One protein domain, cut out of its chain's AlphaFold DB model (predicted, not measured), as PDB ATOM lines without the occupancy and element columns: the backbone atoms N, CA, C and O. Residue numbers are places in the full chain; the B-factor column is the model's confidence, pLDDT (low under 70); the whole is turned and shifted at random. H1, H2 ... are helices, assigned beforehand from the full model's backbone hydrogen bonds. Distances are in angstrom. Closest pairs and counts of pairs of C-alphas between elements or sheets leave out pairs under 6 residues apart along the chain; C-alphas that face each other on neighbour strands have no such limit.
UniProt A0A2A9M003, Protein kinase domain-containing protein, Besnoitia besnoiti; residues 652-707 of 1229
ATOM      1  N   THR A 652     -46.250  23.934 -47.271       50.94
ATOM      2  CA  THR A 652     -47.666  23.541 -47.391       50.94
ATOM      3  C   THR A 652     -47.826  22.094 -47.857       50.94
ATOM      4  O   THR A 652     -47.075  21.597 -48.692       50.94
ATOM      5  N   THR A 653     -48.851  21.424 -47.334       46.34
ATOM      6  CA  THR A 653     -49.173  20.002 -47.519       46.34
ATOM      7  C   THR A 653     -49.634  19.647 -48.943       46.34
ATOM      8  O   THR A 653     -50.826  19.453 -49.170       46.34
ATOM      9  N   GLU A 654     -48.715  19.487 -49.896       46.94
ATOM     10  CA  GLU A 654     -48.967  18.741 -51.144       46.94
ATOM     11  C   GLU A 654     -48.350  17.329 -51.083       46.94
ATOM     12  O   GLU A 654     -47.312  17.107 -50.458       46.94
ATOM     13  N   ALA A 655     -48.982  16.336 -51.720       43.50
ATOM     14  CA  ALA A 655     -48.631  14.915 -51.565       43.50
ATOM     15  C   ALA A 655     -47.202  14.552 -52.031       43.50
ATOM     16  O   ALA A 655     -46.577  13.675 -51.439       43.50
ATOM     17  N   GLY A 656     -46.653  15.263 -53.027       45.47
ATOM     18  CA  GLY A 656     -45.259  15.113 -53.476       45.47
ATOM     19  C   GLY A 656     -44.210  15.726 -52.533       45.47
ATOM     20  O   GLY A 656     -43.028  15.398 -52.641       45.47
ATOM     21  N   SER A 657     -44.634  16.573 -51.586       55.00
ATOM     22  CA  SER A 657     -43.781  17.199 -50.561       55.00
ATOM     23  C   SER A 657     -43.420  16.224 -49.432       55.00
ATOM     24  O   SER A 657     -42.313  16.265 -48.902       55.00
ATOM     25  N   ARG A 658     -44.299  15.256 -49.125       57.19
ATOM     26  CA  ARG A 658     -44.196  14.407 -47.920       57.19
ATOM     27  C   ARG A 658     -42.893  13.604 -47.810       57.19
ATOM     28  O   ARG A 658     -42.277  13.621 -46.752       57.19
ATOM     29  N   LEU A 659     -42.419  12.971 -48.889       55.53
ATOM     30  CA  LEU A 659     -41.157  12.202 -48.883       55.53
ATOM     31  C   LEU A 659     -39.912  13.098 -48.732       55.53
ATOM     32  O   LEU A 659     -38.923  12.721 -48.100       55.53
ATOM     33  N   ALA A 660     -39.938  14.297 -49.322       59.50
ATOM     34  CA  ALA A 660     -38.859  15.269 -49.156       59.50
ATOM     35  C   ALA A 660     -38.835  15.822 -47.722       59.50
ATOM     36  O   ALA A 660     -37.756  16.031 -47.161       59.50
ATOM     37  N   ASP A 661     -40.011  15.999 -47.124       68.44
ATOM     38  CA  ASP A 661     -40.185  16.502 -45.764       68.44
ATOM     39  C   ASP A 661     -39.828  15.439 -44.722       68.44
ATOM     40  O   ASP A 661     -39.191  15.766 -43.727       68.44
ATOM     41  N   GLU A 662     -40.076  14.158 -45.001       79.50
ATOM     42  CA  GLU A 662     -39.588  13.021 -44.210       79.50
ATOM     43  C   GLU A 662     -38.061  12.994 -44.107       79.50
ATOM     44  O   GLU A 662     -37.502  12.944 -43.009       79.50
ATOM     45  N   ALA A 663     -37.362  13.098 -45.240       81.62
ATOM     46  CA  ALA A 663     -35.902  13.095 -45.251       81.62
ATOM     47  C   ALA A 663     -35.307  14.337 -44.562       81.62
ATOM     48  O   ALA A 663     -34.264  14.249 -43.902       81.62
ATOM     49  N   LYS A 664     -35.941  15.509 -44.705       84.81
ATOM     50  CA  LYS A 664     -35.543  16.729 -43.981       84.81
ATOM     51  C   LYS A 664     -35.798  16.593 -42.483       84.81
ATOM     52  O   LYS A 664     -34.918  16.945 -41.701       84.81
ATOM     53  N   LEU A 665     -36.956  16.066 -42.092       88.75
ATOM     54  CA  LEU A 665     -37.343  15.862 -40.701       88.75
ATOM     55  C   LEU A 665     -36.412  14.867 -40.007       88.75
ATOM     56  O   LEU A 665     -35.942  15.139 -38.905       88.75
ATOM     57  N   ALA A 666     -36.065  13.764 -40.672       88.50
ATOM     58  CA  ALA A 666     -35.074  12.814 -40.176       88.50
ATOM     59  C   ALA A 666     -33.718  13.501 -39.941       88.50
ATOM     60  O   ALA A 666     -33.138  13.389 -38.865       88.50
ATOM     61  N   LYS A 667     -33.242  14.301 -40.907       89.69
ATOM     62  CA  LYS A 667     -31.996  15.075 -40.759       89.69
ATOM     63  C   LYS A 667     -32.065  16.119 -39.645       89.69
ATOM     64  O   LYS A 667     -31.043  16.372 -39.017       89.69
ATOM     65  N   PHE A 668     -33.224  16.742 -39.428       92.44
ATOM     66  CA  PHE A 668     -33.437  17.722 -38.362       92.44
ATOM     67  C   PHE A 668     -33.337  17.053 -36.988       92.44
ATOM     68  O   PHE A 668     -32.578  17.513 -36.141       92.44
ATOM     69  N   GLN A 669     -34.020  15.921 -36.808       91.81
ATOM     70  CA  GLN A 669     -33.998  15.143 -35.566       91.81
ATOM     71  C   GLN A 669     -32.658  14.449 -35.296       91.81
ATOM     72  O   GLN A 669     -32.384  14.089 -34.161       91.81
ATOM     73  N   GLN A 670     -31.804  14.276 -36.306       90.00
ATOM     74  CA  GLN A 670     -30.433  13.777 -36.134       90.00
ATOM     75  C   GLN A 670     -29.441  14.853 -35.670       90.00
ATOM     76  O   GLN A 670     -28.285  14.537 -35.394       90.00
ATOM     77  N   ILE A 671     -29.835  16.130 -35.615       91.75
ATOM     78  CA  ILE A 671     -28.963  17.178 -35.076       91.75
ATOM     79  C   ILE A 671     -28.853  16.961 -33.560       91.75
ATOM     80  O   ILE A 671     -29.887  17.010 -32.893       91.75
ATOM     81  N   PRO A 672     -27.644  16.813 -32.981       91.69
ATOM     82  CA  PRO A 672     -27.489  16.530 -31.551       91.69
ATOM     83  C   PRO A 672     -28.187  17.554 -30.652       91.69
ATOM     84  O   PRO A 672     -28.808  17.195 -29.657       91.69
ATOM     85  N   LEU A 673     -28.155  18.837 -31.035       94.25
ATOM     86  CA  LEU A 673     -28.845  19.902 -30.302       94.25
ATOM     87  C   LEU A 673     -30.360  19.668 -30.289       94.25
ATOM     88  O   LEU A 673     -30.998  19.867 -29.266       94.25
ATOM     89  N   VAL A 674     -30.937  19.214 -31.402       95.62
ATOM     90  CA  VAL A 674     -32.371  18.918 -31.497       95.62
ATOM     91  C   VAL A 674     -32.716  17.669 -30.689       95.62
ATOM     92  O   VAL A 674     -33.707  17.697 -29.972       95.62
ATOM     93  N   GLN A 675     -31.888  16.619 -30.730       93.88
ATOM     94  CA  GLN A 675     -32.062  15.427 -29.884       93.88
ATOM     95  C   GLN A 675     -32.097  15.802 -28.401       93.88
ATOM     96  O   GLN A 675     -33.035  15.440 -27.689       93.88
ATOM     97  N   PHE A 676     -31.129  16.613 -27.963       95.44
ATOM     98  CA  PHE A 676     -31.101  17.141 -26.605       95.44
ATOM     99  C   PHE A 676     -32.354  17.962 -26.283       95.44
ATOM    100  O   PHE A 676     -32.944  17.784 -25.224       95.44
ATOM    101  N   LEU A 677     -32.780  18.856 -27.178       96.69
ATOM    102  CA  LEU A 677     -33.929  19.725 -26.924       96.69
ATOM    103  C   LEU A 677     -35.264  18.973 -26.915       96.69
ATOM    104  O   LEU A 677     -36.141  19.339 -26.137       96.69
ATOM    105  N   LEU A 678     -35.427  17.920 -27.722       95.50
ATOM    106  CA  LEU A 678     -36.598  17.040 -27.656       95.50
ATOM    107  C   LEU A 678     -36.691  16.375 -26.277       95.50
ATOM    108  O   LEU A 678     -37.741  16.439 -25.638       95.50
ATOM    109  N   TYR A 679     -35.570  15.847 -25.775       95.25
ATOM    110  CA  TYR A 679     -35.467  15.312 -24.415       95.25
ATOM    111  C   TYR A 679     -35.734  16.379 -23.340       95.25
ATOM    112  O   TYR A 679     -36.544  16.182 -22.432       95.25
ATOM    113  N   TYR A 680     -35.069  17.532 -23.434       95.88
ATOM    114  CA  TYR A 680     -35.155  18.605 -22.445       95.88
ATOM    115  C   TYR A 680     -36.589  19.133 -22.305       95.88
ATOM    116  O   TYR A 680     -37.052  19.357 -21.188       95.88
ATOM    117  N   LEU A 681     -37.309  19.266 -23.423       95.56
ATOM    118  CA  LEU A 681     -38.670  19.806 -23.481       95.56
ATOM    119  C   LEU A 681     -39.787  18.768 -23.294       95.56
ATOM    120  O   LEU A 681     -40.959  19.155 -23.388       95.56
ATOM    121  N   ASP A 682     -39.443  17.493 -23.081       94.88
ATOM    122  CA  ASP A 682     -40.387  16.366 -23.030       94.88
ATOM    123  C   ASP A 682     -41.282  16.316 -24.281       94.88
ATOM    124  O   ASP A 682     -42.510  16.233 -24.208       94.88
ATOM    125  N   LEU A 683     -40.661  16.453 -25.456       93.12
ATOM    126  CA  LEU A 683     -41.335  16.347 -26.746       93.12
ATOM    127  C   LEU A 683     -41.170  14.934 -27.307       93.12
ATOM    128  O   LEU A 683     -40.055  14.421 -27.397       93.12
ATOM    129  N   GLU A 684     -42.279  14.337 -27.748       87.50
ATOM    130  CA  GLU A 684     -42.240  13.101 -28.531       87.50
ATOM    131  C   GLU A 684     -41.435  13.295 -29.832       87.50
ATOM    132  O   GLU A 684     -41.397  14.411 -30.371       87.50
ATOM    133  N   PRO A 685     -40.833  12.220 -30.379       86.00
ATOM    134  CA  PRO A 685     -40.227  12.255 -31.704       86.00
ATOM    135  C   PRO A 685     -41.194  12.820 -32.748       86.00
ATOM    136  O   PRO A 685     -42.369  12.452 -32.822       86.00
ATOM    137  N   LEU A 686     -40.689  13.733 -33.570       89.12
ATOM    138  CA  LEU A 686     -41.475  14.403 -34.592       89.12
ATOM    139  C   LEU A 686     -41.779  13.423 -35.725       89.12
ATOM    140  O   LEU A 686     -40.907  12.671 -36.167       89.12
ATOM    141  N   SER A 687     -43.009  13.470 -36.234       84.62
ATOM    142  CA  SER A 687     -43.460  12.575 -37.303       84.62
ATOM    143  C   SER A 687     -44.015  13.365 -38.490       84.62
ATOM    144  O   SER A 687     -44.700  14.366 -38.276       84.62
ATOM    145  N   PRO A 688     -43.776  12.926 -39.735       76.00
ATOM    146  CA  PRO A 688     -44.287  13.592 -40.938       76.00
ATOM    147  C   PRO A 688     -45.826  13.593 -41.016       76.00
ATOM    148  O   PRO A 688     -46.407  14.419 -41.713       76.00
ATOM    149  N   GLY A 689     -46.495  12.682 -40.296       71.56
ATOM    150  CA  GLY A 689     -47.955  12.543 -40.268       71.56
ATOM    151  C   GLY A 689     -48.683  13.435 -39.254       71.56
ATOM    152  O   GLY A 689     -49.908  13.370 -39.185       71.56
ATOM    153  N   ARG A 690     -47.969  14.245 -38.460       78.69
ATOM    154  CA  ARG A 690     -48.543  15.160 -37.454       78.69
ATOM    155  C   ARG A 690     -48.184  16.615 -37.766       78.69
ATOM    156  O   ARG A 690     -47.128  16.889 -38.331       78.69
ATOM    157  N   ASP A 691     -49.035  17.554 -37.348       82.25
ATOM    158  CA  ASP A 691     -48.684  18.979 -37.369       82.25
ATOM    159  C   ASP A 691     -47.639  19.281 -36.281       82.25
ATOM    160  O   ASP A 691     -47.939  19.332 -35.087       82.25
ATOM    161  N   ASN A 692     -46.394  19.482 -36.714       86.81
ATOM    162  CA  ASN A 692     -45.259  19.750 -35.835       86.81
ATOM    163  C   ASN A 692     -44.989  21.251 -35.623       86.81
ATOM    164  O   ASN A 692     -44.029  21.586 -34.927       86.81
ATOM    165  N   ARG A 693     -45.799  22.177 -36.168       85.00
ATOM    166  CA  ARG A 693     -45.527  23.634 -36.110       85.00
ATOM    167  C   ARG A 693     -45.281  24.140 -34.691       85.00
ATOM    168  O   ARG A 693     -44.297  24.829 -34.427       85.00
ATOM    169  N   LYS A 694     -46.125  23.726 -33.739       87.88
ATOM    170  CA  LYS A 694     -45.969  24.087 -32.321       87.88
ATOM    171  C   LYS A 694     -44.681  23.517 -31.714       87.88
ATOM    172  O   LYS A 694     -44.065  24.172 -30.874       87.88
ATOM    173  N   ALA A 695     -44.268  22.317 -32.122       91.62
ATOM    174  CA  ALA A 695     -43.025  21.710 -31.656       91.62
ATOM    175  C   ALA A 695     -41.800  22.460 -32.203       91.62
ATOM    176  O   ALA A 695     -40.902  22.777 -31.426       91.62
ATOM    177  N   TYR A 696     -41.796  22.840 -33.487       91.94
ATOM    178  CA  TYR A 696     -40.732  23.666 -34.069       91.94
ATOM    179  C   TYR A 696     -40.603  25.016 -33.359       91.94
ATOM    180  O   TYR A 696     -39.492  25.416 -33.015       91.94
ATOM    181  N   LEU A 697     -41.723  25.682 -33.054       89.56
ATOM    182  CA  LEU A 697     -41.708  26.937 -32.300       89.56
ATOM    183  C   LEU A 697     -41.123  26.752 -30.890       89.56
ATOM    184  O   LEU A 697     -40.290  27.551 -30.467       89.56
ATOM    185  N   ARG A 698     -41.503  25.681 -30.175       93.31
ATOM    186  CA  ARG A 698     -40.943  25.354 -28.849       93.31
ATOM    187  C   ARG A 698     -39.440  25.069 -28.907       93.31
ATOM    188  O   ARG A 698     -38.711  25.542 -28.041       93.31
ATOM    189  N   LEU A 699     -38.974  24.341 -29.923       95.81
ATOM    190  CA  LEU A 699     -37.548  24.070 -30.135       95.81
ATOM    191  C   LEU A 699     -36.773  25.365 -30.412       95.81
ATOM    192  O   LEU A 699     -35.751  25.614 -29.776       95.81
ATOM    193  N   SER A 700     -37.277  26.223 -31.305       94.75
ATOM    194  CA  SER A 700     -36.670  27.528 -31.599       94.75
ATOM    195  C   SER A 700     -36.653  28.453 -30.389       94.75
ATOM    196  O   SER A 700     -35.652  29.130 -30.145       94.75
ATOM    197  N   ARG A 701     -37.717  28.433 -29.578       93.69
ATOM    198  CA  ARG A 701     -37.761  29.173 -28.320       93.69
ATOM    199  C   ARG A 701     -36.724  28.663 -27.326       93.69
ATOM    200  O   ARG A 701     -35.980  29.469 -26.782       93.69
ATOM    201  N   ALA A 702     -36.603  27.351 -27.148       95.25
ATOM    202  CA  ALA A 702     -35.590  26.789 -26.262       95.25
ATOM    203  C   ALA A 702     -34.167  27.139 -26.727       95.25
ATOM    204  O   ALA A 702     -33.348  27.547 -25.911       95.25
ATOM    205  N   MET A 703     -33.875  27.085 -28.034       96.25
ATOM    206  CA  MET A 703     -32.580  27.544 -28.564       96.25
ATOM    207  C   MET A 703     -32.285  29.006 -28.194       96.25
ATOM    208  O   MET A 703     -31.142  29.332 -27.870       96.25
ATOM    209  N   LEU A 704     -33.301  29.876 -28.215       94.25
ATOM    210  CA  LEU A 704     -33.166  31.258 -27.761       94.25
ATOM    211  C   LEU A 704     -32.872  31.347 -26.258       94.25
ATOM    212  O   LEU A 704     -31.930  32.032 -25.875       94.25
ATOM    213  N   GLU A 705     -33.609  30.620 -25.423       93.12
ATOM    214  CA  GLU A 705     -33.438  30.624 -23.961       93.12
ATOM    215  C   GLU A 705     -32.053  30.100 -23.536       93.12
ATOM    216  O   GLU A 705     -31.404  30.674 -22.659       93.12
ATOM    217  N   PHE A 706     -31.539  29.062 -24.207       94.62
ATOM    218  CA  PHE A 706     -30.148  28.618 -24.044       94.62
ATOM    219  C   PHE A 706     -29.153  29.682 -24.511       94.62
ATOM    220  O   PHE A 706     -28.158  29.932 -23.832       94.62
ATOM    221  N   GLY A 707     -29.441  30.354 -25.631       92.69
ATOM    222  CA  GLY A 707     -28.676  31.512 -26.085       92.69
ATOM    223  C   GLY A 707     -28.601  32.614 -25.026       92.69
ATOM    224  O   GLY A 707     -27.536  33.184 -24.824       92.69
TER     225      GLY A 707
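This is residues 652 to 707 of the 1229 residues of the protein "Protein kinase domain-containing protein" of Besnoitia besnoiti (UniProt A0A2A9M003). Two helices, H1 and H3, run roughly along the long axis without meeting, and the shorter H2, turned crosswise just beyond the last residues of H1, packs on H3 at residues 699 to 702. Between H2 and H3, residues 681 to 692 make a long loop that folds back along the long axis, and H3 then runs out again. The printed part has 56 residues with three named helices, in the order H1, H2, H3, and no named strand; its class is all helix. It is only just compact, close to loose, with a radius of gyration of the C-alphas of 11.8 A, and its elongated outline spans 36 by 19 by 18 A.

Begin at Thr 652 and go on to C-alpha 658 at (-44.196, 14.407, -47.920); there H1 starts, residues 658 to 669, 16.0 A long. H2 is residues 672 to 680, 12.1 A from first to last C-alpha. Find C-alpha 693 at (-45.527, 23.634, -36.110); from there H3, residues 693 to 707, runs 21.1 A to C-alpha 707 at (-28.676, 31.512, -26.085).

H1 and H2 are close but not clearly touching; look at the C-alphas of Gln 669 and Gln 675, their closest pair, 6.0 A apart. Their lines are about perpendicular, at 82 degrees. H2 and H3 touch, H3 with residues 699 to 702 alone; the closest C-alphas, of Leu 677 and Leu 699, are 6.5 A apart. These two are also about perpendicular, at 78 degrees. H1 and H3 are apart. In H1, H2 and H3 every O i to N i+4 pair is within hydrogen-bond range.

The two C-alphas farthest apart, those of Ala 655 and Gly 707, are 36.4 A from each other. The printed part has no cut. The link from H1 to H2 is tight, with 2 residues, and that from H2 to H3 is long, with 12. The mean pLDDT of the printed part is 83.5; look for values under 70 in residues 652 to 661, of which 658 to 661 belong to H1.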